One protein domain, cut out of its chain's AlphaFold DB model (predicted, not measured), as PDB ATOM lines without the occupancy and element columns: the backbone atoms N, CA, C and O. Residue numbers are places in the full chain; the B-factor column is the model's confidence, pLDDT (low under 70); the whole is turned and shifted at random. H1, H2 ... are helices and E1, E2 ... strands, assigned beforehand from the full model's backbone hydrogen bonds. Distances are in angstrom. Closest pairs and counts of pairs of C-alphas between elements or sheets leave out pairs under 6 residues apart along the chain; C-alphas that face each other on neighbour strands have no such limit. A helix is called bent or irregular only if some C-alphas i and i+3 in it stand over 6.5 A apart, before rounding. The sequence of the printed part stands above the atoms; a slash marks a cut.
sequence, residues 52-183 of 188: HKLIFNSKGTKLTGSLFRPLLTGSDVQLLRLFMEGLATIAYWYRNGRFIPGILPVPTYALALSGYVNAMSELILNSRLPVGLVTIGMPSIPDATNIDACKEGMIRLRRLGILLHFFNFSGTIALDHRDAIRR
ATOM      1  N   HIS A  52      46.769 -75.660  40.064       83.56
ATOM      2  CA  HIS A  52      45.727 -76.671  40.055       83.56
ATOM      3  C   HIS A  52      45.049 -76.786  38.694       83.56
ATOM      4  O   HIS A  52      44.489 -75.829  38.172       83.56
ATOM      5  N   LYS A  53      45.037 -77.992  38.131       87.38
ATOM      6  CA  LYS A  53      44.133 -78.336  37.032       87.38
ATOM      7  C   LYS A  53      42.801 -78.783  37.631       87.38
ATOM      8  O   LYS A  53      42.767 -79.742  38.395       87.38
ATOM      9  N   LEU A  54      41.720 -78.089  37.301       88.69
ATOM     10  CA  LEU A  54      40.380 -78.431  37.780       88.69
ATOM     11  C   LEU A  54      39.832 -79.655  37.037       88.69
ATOM     12  O   LEU A  54      40.051 -79.809  35.834       88.69
ATOM     13  N   ILE A  55      39.127 -80.517  37.766       87.00
ATOM     14  CA  ILE A  55      38.475 -81.718  37.246       87.00
ATOM     15  C   ILE A  55      36.973 -81.521  37.412       87.00
ATOM     16  O   ILE A  55      36.492 -81.273  38.518       87.00
ATOM     17  N   PHE A  56      36.242 -81.612  36.307       87.00
ATOM     18  CA  PHE A  56      34.791 -81.490  36.276       87.00
ATOM     19  C   PHE A  56      34.153 -82.841  35.961       87.00
ATOM     20  O   PHE A  56      34.800 -83.748  35.434       87.00
ATOM     21  N   ASN A  57      32.864 -82.973  36.264       87.56
ATOM     22  CA  ASN A  57      32.067 -84.081  35.750       87.56
ATOM     23  C   ASN A  57      32.011 -84.058  34.209       87.56
ATOM     24  O   ASN A  57      32.278 -83.039  33.575       87.56
ATOM     25  N   SER A  58      31.594 -85.168  33.595       83.75
ATOM     26  CA  SER A  58      31.478 -85.287  32.130       83.75
ATOM     27  C   SER A  58      30.563 -84.233  31.489       83.75
ATOM     28  O   SER A  58      30.736 -83.896  30.325       83.75
ATOM     29  N   LYS A  59      29.610 -83.691  32.256       84.12
ATOM     30  CA  LYS A  59      28.696 -82.621  31.826       84.12
ATOM     31  C   LYS A  59      29.262 -81.204  32.021       84.12
ATOM     32  O   LYS A  59      28.603 -80.250  31.635       84.12
ATOM     33  N   GLY A  60      30.421 -81.047  32.666       81.50
ATOM     34  CA  GLY A  60      31.043 -79.753  32.977       81.50
ATOM     35  C   GLY A  60      30.336 -78.907  34.047       81.50
ATOM     36  O   GLY A  60      30.790 -77.814  34.364       81.50
ATOM     37  N   THR A  61      29.236 -79.386  34.628       85.25
ATOM     38  CA  THR A  61      28.382 -78.615  35.544       85.25
ATOM     39  C   THR A  61      28.857 -78.603  36.993       85.25
ATOM     40  O   THR A  61      28.466 -77.722  37.754       85.25
ATOM     41  N   LYS A  62      29.667 -79.583  37.411       86.31
ATOM     42  CA  LYS A  62      30.117 -79.717  38.803       86.31
ATOM     43  C   LYS A  62      31.613 -79.983  38.862       86.31
ATOM     44  O   LYS A  62      32.103 -80.907  38.215       86.31
ATOM     45  N   LEU A  63      32.310 -79.208  39.693       87.00
ATOM     46  CA  LEU A  63      33.696 -79.468  40.061       87.00
ATOM     47  C   LEU A  63      33.759 -80.733  40.927       87.00
ATOM     48  O   LEU A  63      33.120 -80.804  41.978       87.00
ATOM     49  N   THR A  64      34.501 -81.735  40.469       87.81
ATOM     50  CA  THR A  64      34.669 -83.024  41.153       87.81
ATOM     51  C   THR A  64      35.984 -83.106  41.914       87.81
ATOM     52  O   THR A  64      36.055 -83.805  42.919       87.81
ATOM     53  N   GLY A  65      37.003 -82.359  41.493       90.06
ATOM     54  CA  GLY A  65      38.272 -82.297  42.203       90.06
ATOM     55  C   GLY A  65      39.273 -81.365  41.542       90.06
ATOM     56  O   GLY A  65      38.964 -80.625  40.607       90.06
ATOM     57  N   SER A  66      40.504 -81.410  42.032       92.19
ATOM     58  CA  SER A  66      41.622 -80.661  41.473       92.19
ATOM     59  C   SER A  66      42.888 -81.509  41.451       92.19
ATOM     60  O   SER A  66      43.075 -82.373  42.297       92.19
ATOM     61  N   LEU A  67      43.773 -81.246  40.502       92.88
ATOM     62  CA  LEU A  67      45.067 -81.899  40.354       92.88
ATOM     63  C   LEU A  67      46.175 -80.878  40.587       92.88
ATOM     64  O   LEU A  67      46.259 -79.899  39.843       92.88
ATOM     65  N   PHE A  68      47.042 -81.114  41.568       93.56
ATOM     66  CA  PHE A  68      48.170 -80.229  41.852       93.56
ATOM     67  C   PHE A  68      49.332 -80.495  40.883       93.56
ATOM     68  O   PHE A  68      50.117 -81.426  41.048       93.56
ATOM     69  N   ARG A  69      49.422 -79.673  39.834       91.19
ATOM     70  CA  ARG A  69      50.398 -79.798  38.743       91.19
ATOM     71  C   ARG A  69      51.862 -79.610  39.147       91.19
ATOM     72  O   ARG A  69      52.675 -80.301  38.544       91.19
ATOM     73  N   PRO A  70      52.236 -78.761  40.126       90.88
ATOM     74  CA  PRO A  70      53.638 -78.600  40.509       90.88
ATOM     75  C   PRO A  70      54.335 -79.907  40.891       90.88
ATOM     76  O   PRO A  70      55.524 -80.050  40.631       90.88
ATOM     77  N   LEU A  71      53.605 -80.891  41.426       91.25
ATOM     78  CA  LEU A  71      54.149 -82.218  41.736       91.25
ATOM     79  C   LEU A  71      54.477 -83.072  40.497       91.25
ATOM     80  O   LEU A  71      55.234 -84.025  40.613       91.25
ATOM     81  N   LEU A  72      53.933 -82.748  39.318       89.19
ATOM     82  CA  LEU A  72      54.280 -83.422  38.057       89.19
ATOM     83  C   LEU A  72      55.569 -82.884  37.438       89.19
ATOM     84  O   LEU A  72      56.235 -83.597  36.699       89.19
ATOM     85  N   THR A  73      55.877 -81.610  37.683       86.88
ATOM     86  CA  THR A  73      57.012 -80.904  37.070       86.88
ATOM     87  C   THR A  73      58.165 -80.671  38.041       86.88
ATOM     88  O   THR A  73      59.231 -80.222  37.631       86.88
ATOM     89  N   GLY A  74      57.938 -80.887  39.336       82.81
ATOM     90  CA  GLY A  74      58.913 -80.642  40.389       82.81
ATOM     91  C   GLY A  74      60.038 -81.673  40.399       82.81
ATOM     92  O   GLY A  74      59.842 -82.833  40.052       82.81
ATOM     93  N   SER A  75      61.219 -81.243  40.840       86.38
ATOM     94  CA  SER A  75      62.349 -82.134  41.122       86.38
ATOM     95  C   SER A  75      62.136 -82.915  42.420       86.38
ATOM     96  O   SER A  75      61.555 -82.373  43.364       86.38
ATOM     97  N   ASP A  76      62.753 -84.086  42.537       85.38
ATOM     98  CA  ASP A  76      62.682 -84.978  43.705       85.38
ATOM     99  C   ASP A  76      62.984 -84.275  45.038       85.38
ATOM    100  O   ASP A  76      62.276 -84.467  46.024       85.38
ATOM    101  N   VAL A  77      63.977 -83.376  45.056       88.81
ATOM    102  CA  VAL A  77      64.380 -82.598  46.247       88.81
ATOM    103  C   VAL A  77      63.240 -81.722  46.783       88.81
ATOM    104  O   VAL A  77      63.171 -81.416  47.971       88.81
ATOM    105  N   GLN A  78      62.321 -81.313  45.912       91.19
ATOM    106  CA  GLN A  78      61.194 -80.453  46.257       91.19
ATOM    107  C   GLN A  78      59.908 -81.240  46.520       91.19
ATOM    108  O   GLN A  78      58.906 -80.620  46.874       91.19
ATOM    109  N   LEU A  79      59.918 -82.572  46.384       93.25
ATOM    110  CA  LEU A  79      58.714 -83.399  46.433       93.25
ATOM    111  C   LEU A  79      57.915 -83.170  47.721       93.25
ATOM    112  O   LEU A  79      56.755 -82.782  47.654       93.25
ATOM    113  N   LEU A  80      58.539 -83.332  48.893       95.06
ATOM    114  CA  LEU A  80      57.860 -83.166  50.186       95.06
ATOM    115  C   LEU A  80      57.407 -81.721  50.437       95.06
ATOM    116  O   LEU A  80      56.336 -81.494  51.000       95.06
ATOM    117  N   ARG A  81      58.193 -80.736  49.981       94.31
ATOM    118  CA  ARG A  81      57.845 -79.311  50.084       94.31
ATOM    119  C   ARG A  81      56.588 -79.000  49.271       94.31
ATOM    120  O   ARG A  81      55.653 -78.401  49.795       94.31
ATOM    121  N   LEU A  82      56.557 -79.433  48.013       94.06
ATOM    122  CA  LEU A  82      55.406 -79.272  47.124       94.06
ATOM    123  C   LEU A  82      54.209 -80.091  47.613       94.06
ATOM    124  O   LEU A  82      53.071 -79.645  47.515       94.06
ATOM    125  N   PHE A  83      54.452 -81.261  48.198       95.56
ATOM    126  CA  PHE A  83      53.406 -82.086  48.786       95.56
ATOM    127  C   PHE A  83      52.707 -81.369  49.951       95.56
ATOM    128  O   PHE A  83      51.477 -81.301  49.978       95.56
ATOM    129  N   MET A  84      53.472 -80.748  50.860       95.38
ATOM    130  CA  MET A  84      52.914 -79.873  51.901       95.38
ATOM    131  C   MET A  84      52.113 -78.708  51.324       95.38
ATOM    132  O   MET A  84      51.043 -78.393  51.837       95.38
ATOM    133  N   GLU A  85      52.614 -78.059  50.274       93.25
ATOM    134  CA  GLU A  85      51.934 -76.934  49.626       93.25
ATOM    135  C   GLU A  85      50.587 -77.362  49.011       93.25
ATOM    136  O   GLU A  85      49.568 -76.681  49.164       93.25
ATOM    137  N   GLY A  86      50.547 -78.552  48.407       93.50
ATOM    138  CA  GLY A  86      49.316 -79.175  47.927       93.50
ATOM    139  C   GLY A  86      48.314 -79.448  49.055       93.50
ATOM    140  O   GLY A  86      47.138 -79.100  48.929       93.50
ATOM    141  N   LEU A  87      48.772 -79.995  50.189       95.38
ATOM    142  CA  LEU A  87      47.933 -80.200  51.379       95.38
ATOM    143  C   LEU A  87      47.408 -78.878  51.952       95.38
ATOM    144  O   LEU A  87      46.226 -78.779  52.284       95.38
ATOM    145  N   ALA A  88      48.256 -77.851  52.032       93.12
ATOM    146  CA  ALA A  88      47.869 -76.523  52.494       93.12
ATOM    147  C   ALA A  88      46.773 -75.916  51.606       93.12
ATOM    148  O   ALA A  88      45.839 -75.293  52.115       93.12
ATOM    149  N   THR A  89      46.831 -76.163  50.297       91.81
ATOM    150  CA  THR A  89      45.810 -75.685  49.360       91.81
ATOM    151  C   THR A  89      44.476 -76.413  49.530       91.81
ATOM    152  O   THR A  89      43.423 -75.776  49.577       91.81
ATOM    153  N   ILE A  90      44.499 -77.737  49.718       93.81
ATOM    154  CA  ILE A  90      43.280 -78.507  50.024       93.81
ATOM    155  C   ILE A  90      42.673 -78.026  51.354       93.81
ATOM    156  O   ILE A  90      41.463 -77.809  51.452       93.81
ATOM    157  N   ALA A  91      43.514 -77.788  52.364       93.25
ATOM    158  CA  ALA A  91      43.086 -77.262  53.658       93.25
ATOM    159  C   ALA A  91      42.484 -75.861  53.547       93.25
ATOM    160  O   ALA A  91      41.503 -75.567  54.231       93.25
ATOM    161  N   TYR A  92      43.024 -75.015  52.673       92.31
ATOM    162  CA  TYR A  92      42.463 -73.700  52.392       92.31
ATOM    163  C   TYR A  92      41.034 -73.803  51.841       92.31
ATOM    164  O   TYR A  92      40.129 -73.164  52.379       92.31
ATOM    165  N   TRP A  93      40.787 -74.646  50.833       90.31
ATOM    166  CA  TRP A  93      39.429 -74.817  50.300       90.31
ATOM    167  C   TRP A  93      38.464 -75.397  51.326       90.31
ATOM    168  O   TRP A  93      37.358 -74.875  51.478       90.31
ATOM    169  N   TYR A  94      38.903 -76.414  52.071       92.56
ATOM    170  CA  TYR A  94      38.088 -77.035  53.110       92.56
ATOM    171  C   TYR A  94      37.669 -76.028  54.188       92.56
ATOM    172  O   TYR A  94      36.493 -75.945  54.537       92.56
ATOM    173  N   ARG A  95      38.607 -75.199  54.667       90.06
ATOM    174  CA  ARG A  95      38.331 -74.144  55.661       90.06
ATOM    175  C   ARG A  95      37.372 -73.072  55.144       90.06
ATOM    176  O   ARG A  95      36.630 -72.504  55.935       90.06
ATOM    177  N   ASN A  96      37.339 -72.846  53.833       90.88
ATOM    178  CA  ASN A  96      36.390 -71.944  53.177       90.88
ATOM    179  C   ASN A  96      35.036 -72.611  52.859       90.88
ATOM    180  O   ASN A  96      34.266 -72.091  52.052       90.88
ATOM    181  N   GLY A  97      34.748 -73.782  53.439       89.69
ATOM    182  CA  GLY A  97      33.490 -74.504  53.242       89.69
ATOM    183  C   GLY A  97      33.361 -75.186  51.877       89.69
ATOM    184  O   GLY A  97      32.282 -75.663  51.529       89.69
ATOM    185  N   ARG A  98      34.442 -75.255  51.089       88.69
ATOM    186  CA  ARG A  98      34.454 -75.923  49.783       88.69
ATOM    187  C   ARG A  98      35.089 -77.302  49.905       88.69
ATOM    188  O   ARG A  98      36.303 -77.439  50.035       88.69
ATOM    189  N   PHE A  99      34.263 -78.339  49.818       89.56
ATOM    190  CA  PHE A  99      34.717 -79.728  49.855       89.56
ATOM    191  C   PHE A  99      35.210 -80.170  48.468       89.56
ATOM    192  O   PHE A  99      34.473 -80.780  47.696       89.56
ATOM    193  N   ILE A 100      36.445 -79.793  48.128       91.38
ATOM    194  CA  ILE A 100      37.073 -80.091  46.833       91.38
ATOM    195  C   ILE A 100      38.212 -81.092  47.067       91.38
ATOM    196  O   ILE A 100      39.243 -80.702  47.620       91.38
ATOM    197  N   PRO A 101      38.062 -82.359  46.642       92.38
ATOM    198  CA  PRO A 101      39.147 -83.329  46.690       92.38
ATOM    199  C   PRO A 101      40.352 -82.872  45.857       92.38
ATOM    200  O   PRO A 101      40.210 -82.406  44.722       92.38
ATOM    201  N   GLY A 102      41.550 -83.010  46.420       94.00
ATOM    202  CA  GLY A 102      42.814 -82.728  45.753       94.00
ATOM    203  C   GLY A 102      43.581 -84.005  45.445       94.00
ATOM    204  O   GLY A 102      43.841 -84.822  46.328       94.00
ATOM    205  N   ILE A 103      43.969 -84.153  44.183       95.44
ATOM    206  CA  ILE A 103      44.883 -85.178  43.703       95.44
ATOM    207  C   ILE A 103      46.298 -84.608  43.763       95.44
ATOM    208  O   ILE A 103      46.600 -83.604  43.108       95.44
ATOM    209  N   LEU A 104      47.155 -85.266  44.539       95.88
ATOM    210  CA  LEU A 104      48.573 -84.975  44.698       95.88
ATOM    211  C   LEU A 104      49.380 -86.053  43.961       95.88
ATOM    212  O   LEU A 104      49.452 -87.189  44.432       95.88
ATOM    213  N   PRO A 105      49.934 -85.740  42.780       94.62
ATOM    214  CA  PRO A 105      50.796 -86.650  42.042       94.62
ATOM    215  C   PRO A 105      52.034 -87.032  42.848       94.62
ATOM    216  O   PRO A 105      52.706 -86.165  43.395       94.62
ATOM    217  N   VAL A 106      52.351 -88.318  42.904       94.31
ATOM    218  CA  VAL A 106      53.563 -88.826  43.543       94.31
ATOM    219  C   VAL A 106      54.233 -89.801  42.581       94.31
ATOM    220  O   VAL A 106      53.563 -90.693  42.051       94.31
ATOM    221  N   PRO A 107      55.539 -89.646  42.318       92.31
ATOM    222  CA  PRO A 107      56.256 -90.561  41.450       92.31
ATOM    223  C   PRO A 107      56.394 -91.944  42.099       92.31
ATOM    224  O   PRO A 107      56.485 -92.082  43.320       92.31
ATOM    225  N   THR A 108      56.435 -92.987  41.273       90.94
ATOM    226  CA  THR A 108      56.432 -94.390  41.723       90.94
ATOM    227  C   THR A 108      57.612 -94.735  42.630       90.94
ATOM    228  O   THR A 108      57.434 -95.460  43.609       90.94
ATOM    229  N   TYR A 109      58.798 -94.173  42.377       91.38
ATOM    230  CA  TYR A 109      59.975 -94.393  43.224       91.38
ATOM    231  C   TYR A 109      59.750 -93.894  44.665       91.38
ATOM    232  O   TYR A 109      60.192 -94.533  45.617       91.38
ATOM    233  N   ALA A 110      59.017 -92.791  44.854       92.94
ATOM    234  CA  ALA A 110      58.742 -92.240  46.180       92.94
ATOM    235  C   ALA A 110      57.736 -93.100  46.961       92.94
ATOM    236  O   ALA A 110      57.766 -93.118  48.189       92.94
ATOM    237  N   LEU A 111      56.878 -93.851  46.265       93.19
ATOM    238  CA  LEU A 111      55.990 -94.838  46.883       93.19
ATOM    239  C   LEU A 111      56.716 -96.142  47.235       93.19
ATOM    240  O   LEU A 111      56.298 -96.830  48.160       93.19
ATOM    241  N   ALA A 112      57.802 -96.475  46.534       93.31
ATOM    242  CA  ALA A 112      58.637 -97.632  46.854       93.31
ATOM    243  C   ALA A 112      59.563 -97.387  48.060       93.31
ATOM    244  O   ALA A 112      59.918 -98.319  48.780       93.31
ATOM    245  N   LEU A 113      59.947 -96.134  48.309       94.19
ATOM    246  CA  LEU A 113      60.846 -95.765  49.400       94.19
ATOM    247  C   LEU A 113      60.075 -95.486  50.697       94.19
ATOM    248  O   LEU A 113      59.341 -94.504  50.815       94.19
ATOM    249  N   SER A 114      60.319 -96.305  51.723       93.56
ATOM    250  CA  SER A 114      59.656 -96.190  53.031       93.56
ATOM    251  C   SER A 114      59.834 -94.818  53.691       93.56
ATOM    252  O   SER A 114      58.899 -94.321  54.315       93.56
ATOM    253  N   GLY A 115      60.993 -94.172  53.515       95.12
ATOM    254  CA  GLY A 115      61.256 -92.830  54.041       95.12
ATOM    255  C   GLY A 115      60.289 -91.773  53.496       95.12
ATOM    256  O   GLY A 115      59.724 -91.003  54.270       95.12
ATOM    257  N   TYR A 116      60.027 -91.784  52.186       95.38
ATOM    258  CA  TYR A 116      59.063 -90.869  51.569       95.38
ATOM    259  C   TYR A 116      57.632 -91.187  51.999       95.38
ATOM    260  O   TYR A 116      56.882 -90.270  52.328       95.38
ATOM    261  N   VAL A 117      57.253 -92.467  52.047       95.88
ATOM    262  CA  VAL A 117      55.914 -92.884  52.494       95.88
ATOM    263  C   VAL A 117      55.648 -92.455  53.936       95.88
ATOM    264  O   VAL A 117      54.572 -91.927  54.220       95.88
ATOM    265  N   ASN A 118      56.618 -92.630  54.835       96.50
ATOM    266  CA  ASN A 118      56.501 -92.205  56.228       96.50
ATOM    267  C   ASN A 118      56.370 -90.681  56.327       96.50
ATOM    268  O   ASN A 118      55.427 -90.198  56.950       96.50
ATOM    269  N   ALA A 119      57.230 -89.927  55.635       96.44
ATOM    270  CA  ALA A 119      57.160 -88.468  55.623       96.44
ATOM    271  C   ALA A 119      55.818 -87.957  55.066       96.44
ATOM    272  O   ALA A 119      55.176 -87.106  55.673       96.44
ATOM    273  N   MET A 120      55.337 -88.507  53.945       96.38
ATOM    274  CA  MET A 120      54.020 -88.156  53.397       96.38
ATOM    275  C   MET A 120      52.890 -88.501  54.371       96.38
ATOM    276  O   MET A 120      51.970 -87.704  54.540       96.38
ATOM    277  N   SER A 121      52.964 -89.654  55.037       95.62
ATOM    278  CA  SER A 121      51.980 -90.073  56.040       95.62
ATOM    279  C   SER A 121      51.912 -89.083  57.202       95.62
ATOM    280  O   SER A 121      50.822 -88.648  57.572       95.62
ATOM    281  N   GLU A 122      53.062 -88.665  57.734       96.19
ATOM    282  CA  GLU A 122      53.145 -87.648  58.786       96.19
ATOM    283  C   GLU A 122      52.566 -86.308  58.326       96.19
ATOM    284  O   GLU A 122      51.760 -85.710  59.038       96.19
ATOM    285  N   LEU A 123      52.904 -85.849  57.117       96.12
ATOM    286  CA  LEU A 123      52.365 -84.604  56.563       96.12
ATOM    287  C   LEU A 123      50.836 -84.642  56.426       96.12
ATOM    288  O   LEU A 123      50.160 -83.669  56.768       96.12
ATOM    289  N   ILE A 124      50.277 -85.763  55.968       94.94
ATOM    290  CA  ILE A 124      48.826 -85.936  55.820       94.94
ATOM    291  C   ILE A 124      48.149 -85.942  57.188       94.94
ATOM    292  O   ILE A 124      47.182 -85.205  57.382       94.94
ATOM    293  N   LEU A 125      48.677 -86.700  58.149       93.00
ATOM    294  CA  LEU A 125      48.150 -86.734  59.515       93.00
ATOM    295  C   LEU A 125      48.200 -85.344  60.172       93.00
ATOM    296  O   LEU A 125      47.226 -84.910  60.791       93.00
ATOM    297  N   ASN A 126      49.285 -84.596  59.955       94.62
ATOM    298  CA  ASN A 126      49.458 -83.240  60.478       94.62
ATOM    299  C   ASN A 126      48.540 -82.204  59.808       94.62
ATOM    300  O   ASN A 126      48.210 -81.190  60.425       94.62
ATOM    301  N   SER A 127      48.077 -82.453  58.579       92.25
ATOM    302  CA  SER A 127      47.176 -81.540  57.860       92.25
ATOM    303  C   SER A 127      45.770 -81.443  58.471       92.25
ATOM    304  O   SER A 127      45.072 -80.452  58.239       92.25
ATOM    305  N   ARG A 128      45.352 -82.446  59.264       90.69
ATOM    306  CA  ARG A 128      44.000 -82.576  59.853       90.69
ATOM    307  C   ARG A 128      42.866 -82.488  58.822       90.69
ATOM    308  O   ARG A 128      41.756 -82.061  59.143       90.69
ATOM    309  N   LEU A 129      43.149 -82.866  57.579       92.44
ATOM    310  CA  LEU A 129      42.148 -82.945  56.526       92.44
ATOM    311  C   LEU A 129      41.236 -84.162  56.743       92.44
ATOM    312  O   LEU A 129      41.732 -85.241  57.072       92.44
ATOM    313  N   PRO A 130      39.916 -84.022  56.530       92.06
ATOM    314  CA  PRO A 130      39.016 -85.163  56.459       92.06
ATOM    315  C   PRO A 130      39.466 -86.225  55.450       92.06
ATOM    316  O   PRO A 130      39.976 -85.919  54.367       92.06
ATOM    317  N   VAL A 131      39.190 -87.482  55.791       90.44
ATOM    318  CA  VAL A 131      39.378 -88.630  54.898       90.44
ATOM    319  C   VAL A 131      38.581 -88.420  53.604       90.44
ATOM    320  O   VAL A 131      37.451 -87.936  53.629       90.44
ATOM    321  N   GLY A 132      39.182 -88.769  52.464       87.69
ATOM    322  CA  GLY A 132      38.582 -88.614  51.134       87.69
ATOM    323  C   GLY A 132      38.859 -87.276  50.436       87.69
ATOM    324  O   GLY A 132      38.600 -87.165  49.240       87.69
ATOM    325  N   LEU A 133      39.432 -86.278  51.123       92.38
ATOM    326  CA  LEU A 133      39.852 -85.023  50.477       92.38
ATOM    327  C   LEU A 133      41.227 -85.097  49.817       92.38
ATOM    328  O   LEU A 133      41.505 -84.320  48.908       92.38
ATOM    329  N   VAL A 134      42.083 -86.010  50.267       95.75
ATOM    330  CA  VAL A 134      43.422 -86.210  49.710       95.75
ATOM    331  C   VAL A 134      43.430 -87.499  48.902       95.75
ATOM    332  O   VAL A 134      43.078 -88.567  49.405       95.75
ATOM    333  N   THR A 135      43.846 -87.391  47.646       95.25
ATOM    334  CA  THR A 135      44.046 -88.517  46.733       95.25
ATOM    335  C   THR A 135      45.484 -88.501  46.234       95.25
ATOM    336  O   THR A 135      45.992 -87.448  45.858       95.25
ATOM    337  N   ILE A 136      46.149 -89.650  46.198       95.69
ATOM    338  CA  ILE A 136      47.494 -89.782  45.634       95.69
ATOM    339  C   ILE A 136      47.372 -90.212  44.180       95.69
ATOM    340  O   ILE A 136      46.779 -91.245  43.870       95.69
ATOM    341  N   GLY A 137      47.918 -89.390  43.291       92.94
ATOM    342  CA  GLY A 137      47.950 -89.649  41.859       92.94
ATOM    343  C   GLY A 137      49.239 -90.358  41.457       92.94
ATOM    344  O   GLY A 137      50.314 -89.859  41.762       92.94
ATOM    345  N   MET A 138      49.162 -91.471  40.736       90.81
ATOM    346  CA  MET A 138      50.338 -92.136  40.170       90.81
ATOM    347  C   MET A 138      50.420 -91.872  38.667       90.81
ATOM    348  O   MET A 138      49.513 -92.285  37.938       90.81
ATOM    349  N   PRO A 139      51.477 -91.191  38.186       86.44
ATOM    350  CA  PRO A 139      51.620 -90.865  36.774       86.44
ATOM    351  C   PRO A 139      52.077 -92.037  35.906       86.44
ATOM    352  O   PRO A 139      51.816 -92.029  34.707       86.44
ATOM    353  N   SER A 140      52.737 -93.032  36.494       84.56
ATOM    354  CA  SER A 140      53.270 -94.202  35.798       84.56
ATOM    355  C   SER A 140      52.993 -95.486  36.576       84.56
ATOM    356  O   SER A 140      52.712 -95.468  37.776       84.56
ATOM    357  N   ILE A 141      53.053 -96.611  35.865       82.19
ATOM    358  CA  ILE A 141      52.997 -97.953  36.452       82.19
ATOM    359  C   ILE A 141      54.387 -98.264  37.041       82.19
ATOM    360  O   ILE A 141      55.386 -97.903  36.418       82.19
ATOM    361  N   PRO A 142      54.482 -98.875  38.236       82.94
ATOM    362  CA  PRO A 142      55.768 -99.254  38.818       82.94
ATOM    363  C   PRO A 142      56.480-100.339  37.995       82.94
ATOM    364  O   PRO A 142      55.845-101.279  37.519       82.94
ATOM    365  N   ASP A 143      57.807-100.231  37.888       83.25
ATOM    366  CA  ASP A 143      58.662-101.235  37.245       83.25
ATOM    367  C   ASP A 143      58.672-102.550  38.031       83.25
ATOM    368  O   ASP A 143      58.618-102.528  39.262       83.25
ATOM    369  N   ALA A 144      58.837-103.681  37.330       80.88
ATOM    370  CA  ALA A 144      58.803-105.043  37.884       80.88
ATOM    371  C   ALA A 144      59.668-105.246  39.143       80.88
ATOM    372  O   ALA A 144      59.282-105.981  40.046       80.88
ATOM    373  N   THR A 145      60.809-104.563  39.229       83.62
ATOM    374  CA  THR A 145      61.749-104.652  40.356       83.62
ATOM    375  C   THR A 145      61.240-103.989  41.637       83.62
ATOM    376  O   THR A 145      61.618-104.403  42.727       83.62
ATOM    377  N   ASN A 146      60.370-102.981  41.520       84.19
ATOM    378  CA  ASN A 146      59.908-102.147  42.632       84.19
ATOM    379  C   ASN A 146      58.408-102.309  42.926       84.19
ATOM    380  O   ASN A 146      57.872-101.586  43.771       84.19
ATOM    381  N   ILE A 147      57.718-103.240  42.252       88.75
ATOM    382  CA  ILE A 147      56.269-103.449  42.403       88.75
ATOM    383  C   ILE A 147      55.902-103.730  43.859       88.75
ATOM    384  O   ILE A 147      54.993-103.087  44.383       88.75
ATOM    385  N   ASP A 148      56.605-104.646  44.527       89.44
ATOM    386  CA  ASP A 148      56.262-105.052  45.895       89.44
ATOM    387  C   ASP A 148      56.475-103.923  46.907       89.44
ATOM    388  O   ASP A 148      55.611-103.664  47.747       89.44
ATOM    389  N   ALA A 149      57.581-103.188  46.778       90.50
ATOM    390  CA  ALA A 149      57.872-102.035  47.624       90.50
ATOM    391  C   ALA A 149      56.844-100.910  47.417       90.50
ATOM    392  O   ALA A 149      56.300-100.370  48.382       90.50
ATOM    393  N   CYS A 150      56.513-100.600  46.159       92.12
ATOM    394  CA  CYS A 150      55.490 -99.612  45.817       92.12
ATOM    395  C   CYS A 150      54.107-100.028  46.342       92.12
ATOM    396  O   CYS A 150      53.380 -99.221  46.920       92.12
ATOM    397  N   LYS A 151      53.754-101.311  46.204       91.81
ATOM    398  CA  LYS A 151      52.505-101.885  46.715       91.81
ATOM    399  C   LYS A 151      52.388-101.743  48.226       91.81
ATOM    400  O   LYS A 151      51.330-101.341  48.709       91.81
ATOM    401  N   GLU A 152      53.454-102.026  48.962       93.69
ATOM    402  CA  GLU A 152      53.482-101.846  50.412       93.69
ATOM    403  C   GLU A 152      53.296-100.368  50.798       93.69
ATOM    404  O   GLU A 152      52.470-100.050  51.658       93.69
ATOM    405  N   GLY A 153      53.972 -99.445  50.106       93.38
ATOM    406  CA  GLY A 153      53.782 -98.004  50.297       93.38
ATOM    407  C   GLY A 153      52.343 -97.544  50.038       93.38
ATOM    408  O   GLY A 153      51.747 -96.839  50.856       93.38
ATOM    409  N   MET A 154      51.739 -98.013  48.945       93.50
ATOM    410  CA  MET A 154      50.339 -97.747  48.608       93.50
ATOM    411  C   MET A 154      49.367 -98.282  49.664       93.50
ATOM    412  O   MET A 154      48.428 -97.583  50.048       93.50
ATOM    413  N   ILE A 155      49.578 -99.507  50.158       94.38
ATOM    414  CA  ILE A 155      48.737-100.109  51.204       94.38
ATOM    415  C   ILE A 155      48.807 -99.283  52.489       94.38
ATOM    416  O   ILE A 155      47.775 -99.061  53.125       94.38
ATOM    417  N   ARG A 156      49.993 -98.792  52.862       94.44
ATOM    418  CA  ARG A 156      50.168 -97.937  54.045       94.44
ATOM    419  C   ARG A 156      49.391 -96.634  53.929       94.44
ATOM    420  O   ARG A 156      48.622 -96.322  54.832       94.44
ATOM    421  N   LEU A 157      49.511 -95.931  52.803       94.12
ATOM    422  CA  LEU A 157      48.738 -94.708  52.562       94.12
ATOM    423  C   LEU A 157      47.230 -95.000  52.557       94.12
ATOM    424  O   LEU A 157      46.443 -94.290  53.180       94.12
ATOM    425  N   ARG A 158      46.809 -96.112  51.952       93.44
ATOM    426  CA  ARG A 158      45.403 -96.521  51.944       93.44
ATOM    427  C   ARG A 158      44.848 -96.802  53.345       93.44
ATOM    428  O   ARG A 158      43.692 -96.480  53.607       93.44
ATOM    429  N   ARG A 159      45.649 -97.360  54.262       93.25
ATOM    430  CA  ARG A 159      45.253 -97.565  55.672       93.25
ATOM    431  C   ARG A 159      44.973 -96.251  56.409       93.25
ATOM    432  O   ARG A 159      44.216 -96.265  57.370       93.25
ATOM    433  N   LEU A 160      45.513 -95.127  55.932       91.38
ATOM    434  CA  LEU A 160      45.197 -93.782  56.428       91.38
ATOM    435  C   LEU A 160      43.907 -93.202  55.813       91.38
ATOM    436  O   LEU A 160      43.563 -92.051  56.071       91.38
ATOM    437  N   GLY A 161      43.198 -93.972  54.981       90.19
ATOM    438  CA  GLY A 161      41.993 -93.532  54.278       90.19
ATOM    439  C   GLY A 161      42.272 -92.723  53.007       90.19
ATOM    440  O   GLY A 161      41.373 -92.081  52.468       90.19
ATOM    441  N   ILE A 162      43.511 -92.736  52.515       93.56
ATOM    442  CA  ILE A 162      43.898 -91.997  51.312       93.56
ATOM    443  C   ILE A 162      43.453 -92.768  50.066       93.56
ATOM    444  O   ILE A 162      43.690 -93.973  49.944       93.56
ATOM    445  N   LEU A 163      42.822 -92.061  49.129       91.62
ATOM    446  CA  LEU A 163      42.416 -92.620  47.842       91.62
ATOM    447  C   LEU A 163      43.613 -92.671  46.886       91.62
ATOM    448  O   LEU A 163      44.475 -91.793  46.911       91.62
ATOM    449  N   LEU A 164      43.659 -93.684  46.025       91.31
ATOM    450  CA  LEU A 164      44.708 -93.854  45.020       91.31
ATOM    451  C   LEU A 164      44.100 -93.695  43.629       91.31
ATOM    452  O   LEU A 164      43.061 -94.282  43.335       91.31
ATOM    453  N   HIS A 165      44.762 -92.924  42.774       89.81
ATOM    454  CA  HIS A 165      44.308 -92.651  41.417       89.81
ATOM    455  C   HIS A 165      45.449 -92.873  40.423       89.81
ATOM    456  O   HIS A 165      46.460 -92.180  40.461       89.81
ATOM    457  N   PHE A 166      45.285 -93.813  39.497       87.88
ATOM    458  CA  PHE A 166      46.254 -94.046  38.426       87.88
ATOM    459  C   PHE A 166      45.936 -93.156  37.226       87.88
ATOM    460  O   PHE A 166      44.802 -93.125  36.749       87.88
ATOM    461  N   PHE A 167      46.925 -92.421  36.725       83.75
ATOM    462  CA  PHE A 167      46.755 -91.645  35.500       83.75
ATOM    463  C   PHE A 167      46.822 -92.552  34.274       83.75
ATOM    464  O   PHE A 167      47.582 -93.515  34.242       83.75
ATOM    465  N   ASN A 168      46.022 -92.214  33.257       71.31
ATOM    466  CA  ASN A 168      46.055 -92.828  31.928       71.31
ATOM    467  C   ASN A 168      46.033 -94.364  31.945       71.31
ATOM    468  O   ASN A 168      46.771 -95.008  31.199       71.31
ATOM    469  N   PHE A 169      45.183 -94.956  32.789       68.88
ATOM    470  CA  PHE A 169      44.984 -96.400  32.793       68.88
ATOM    471  C   PHE A 169      44.392 -96.844  31.447       68.88
ATOM    472  O   PHE A 169      43.190 -96.733  31.205       68.88
ATOM    473  N   SER A 170      45.252 -97.336  30.560       56.53
ATOM    474  CA  SER A 170      44.853 -98.116  29.396       56.53
ATOM    475  C   SER A 170      44.853 -99.572  29.847       56.53
ATOM    476  O   SER A 170      45.881-100.111  30.248       56.53
ATOM    477  N   GLY A 171      43.684-100.210  29.883       54.81
ATOM    478  CA  GLY A 171      43.515-101.586  30.372       54.81
ATOM    479  C   GLY A 171      44.163-102.665  29.490       54.81
ATOM    480  O   GLY A 171      43.644-103.773  29.409       54.81
ATOM    481  N   THR A 172      45.252-102.350  28.791       51.78
ATOM    482  CA  THR A 172      45.854-103.139  27.710       51.78
ATOM    483  C   THR A 172      47.071-103.965  28.126       51.78
ATOM    484  O   THR A 172      47.800-104.428  27.257       51.78
ATOM    485  N   ILE A 173      47.284-104.231  29.421       48.25
ATOM    486  CA  ILE A 173      48.301-105.203  29.856       48.25
ATOM    487  C   ILE A 173      47.627-106.392  30.551       48.25
ATOM    488  O   ILE A 173      46.991-106.266  31.597       48.25
ATOM    489  N   ALA A 174      47.745-107.524  29.855       38.31
ATOM    490  CA  ALA A 174      47.440-108.908  30.189       38.31
ATOM    491  C   ALA A 174      47.103-109.222  31.660       38.31
ATOM    492  O   ALA A 174      47.929-109.083  32.551       38.31
ATOM    493  N   LEU A 175      45.866-109.690  31.862       36.78
ATOM    494  CA  LEU A 175      45.411-110.887  32.596       36.78
ATOM    495  C   LEU A 175      46.093-111.427  33.878       36.78
ATOM    496  O   LEU A 175      45.559-112.400  34.396       36.78
ATOM    497  N   ASP A 176      47.111-110.802  34.473       36.50
ATOM    498  CA  ASP A 176      47.767-111.302  35.702       36.50
ATOM    499  C   ASP A 176      47.673-110.343  36.910       36.50
ATOM    500  O   ASP A 176      48.143-110.610  38.013       36.50
ATOM    501  N   HIS A 177      46.984-109.207  36.751       42.53
ATOM    502  CA  HIS A 177      46.764-108.218  37.822       42.53
ATOM    503  C   HIS A 177      45.295-108.048  38.234       42.53
ATOM    504  O   HIS A 177      44.942-107.137  38.992       42.53
ATOM    505  N   ARG A 178      44.417-108.962  37.793       38.72
ATOM    506  CA  ARG A 178      42.982-108.958  38.146       38.72
ATOM    507  C   ARG A 178      42.716-109.117  39.649       38.72
ATOM    508  O   ARG A 178      41.633-108.753  40.109       38.72
ATOM    509  N   ASP A 179      43.712-109.531  40.424       37.41
ATOM    510  CA  ASP A 179      43.624-109.647  41.881       37.41
ATOM    511  C   ASP A 179      43.719-108.314  42.635       37.41
ATOM    512  O   ASP A 179      43.202-108.207  43.749       37.41
ATOM    513  N   ALA A 180      44.313-107.272  42.044       41.75
ATOM    514  CA  ALA A 180      44.348-105.945  42.663       41.75
ATOM    515  C   ALA A 180      43.011-105.204  42.489       41.75
ATOM    516  O   ALA A 180      42.536-104.540  43.410       41.75
ATOM    517  N   ILE A 181      42.358-105.378  41.336       44.06
ATOM    518  CA  ILE A 181      41.068-104.743  41.025       44.06
ATOM    519  C   ILE A 181      39.921-105.440  41.779       44.06
ATOM    520  O   ILE A 181      39.047-104.764  42.320       44.06
ATOM    521  N   ARG A 182      39.954-106.776  41.931       37.78
ATOM    522  CA  ARG A 182      38.936-107.528  42.698       37.78
ATOM    523  C   ARG A 182      38.954-107.284  44.212       37.78
ATOM    524  O   ARG A 182      37.948-107.544  44.860       37.78
ATOM    525  N   ARG A 183      40.042-106.750  44.785       38.25
ATOM    526  CA  ARG A 183      40.146-106.406  46.223       38.25
ATOM    527  C   ARG A 183      39.848-104.926  46.516       38.25
ATOM    528  O   ARG A 183      40.352-104.352  47.483       38.25
TER     529      ARG A 183
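What this domain is: This is residues 52 to 183 of the 188 residues of the protein "Putative diguanylate phosphodiesterase" of Polynucleobacter necessarius subsp. necessarius (strain STIR1) (UniProt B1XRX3). A strongly twisted five-stranded sheet, curled like part of a barrel, has two long helices, H2 and H5, on one face, and a third, H4, farther out from the sheet, packs on both of them and runs the same way as each at a shallow tilt. The hairpin E1 and E2 makes one edge of the sheet, and beyond E5 at the other edge residues 170 to 179 stick out in a tail that ends in H6. The 132 printed residues hold six named helices and five named strands, in the order E1 E2 H1 H2 E3 H3 H4 E4 H5 E5 H6, a mixed class. The sheet, mixed, has the order E1, E2, E3, E4, E5. The whole is compact, with a radius of gyration of the C-alphas of 15.0 A and spans of 44 by 37 by 27 A.

Where its parts are: E1, residues 52 to 56, begins at C-alpha 52 (45.727, -76.671, 40.055). E2 is residues 63 to 68, 14.6 A long, and H1 residues 70 to 73. H2, residues 76 to 95, is 29.2 A long and irregular, with C-alphas 77 and 80 7.6 A apart. E3 is residues 102 to 105, H3 108 to 112, H4 114 to 127, 19.8 A, and E4 134 to 138, 13.2 A. H5, residues 147 to 159, is 18.2 A long; E5 is residues 163 to 166. H6, residues 178 to 182, ends at C-alpha 182 (38.936, -107.528, 42.698).

How they stand to each other: E1 and E2 are antiparallel, with N 53 and O 67 2.8 A apart. E2 and E3 are parallel, with N 103 and O 66 at 2.7 A; so are E3 and E4, N 104 and O 135 at 2.8 A, and E4 and E5, N 136 and O 163 at 2.8 A. Three strand-helix-strand units, parallel neighbour strands joined through helices, have right-handed crossovers: E2, H1 H2, E3; E3, H3 H4, E4; E4, H5, E5. H2 and H5 on one face of the sheet make two layers with it. H2 lies over E3 at a height of 8.8 A over the sheet. H1 is on the same face as H2 and touches it, the C-alphas of Leu 71 and Leu 82 6.3 A apart. H4 touches H2, Leu 87 and Ser 127 having the closest C-alphas, 6.7 A, at a shallow tilt of 22 degrees, the same way. H4 touches H5 with residues 153 to 157 of H5 alone; the C-alphas of Val 117 and Gly 153 are closest, 6.0 A, at a shallow tilt of 17 degrees, the same way. H3 touches H5, with the C-alphas of Ala 112 and Cys 150 3.9 A apart. H3 and H4 only just touch, only at the corner, with 3 pairs of C-alphas within 8 A. H6 touches no helix. Each O i to N i+4 pair is within hydrogen-bond range in H3, H4, H5 and H6, and 14 of 16 in H2; H1 is too short for one.

The domain as a whole: The C-alphas farthest apart, of Asn 96 and Leu 175, are 45.0 A apart. The printed part has no cut. The link from E5 to H6 is long. Mean pLDDT of the printed part is 85.6, and residues 169 to 183 are under 70.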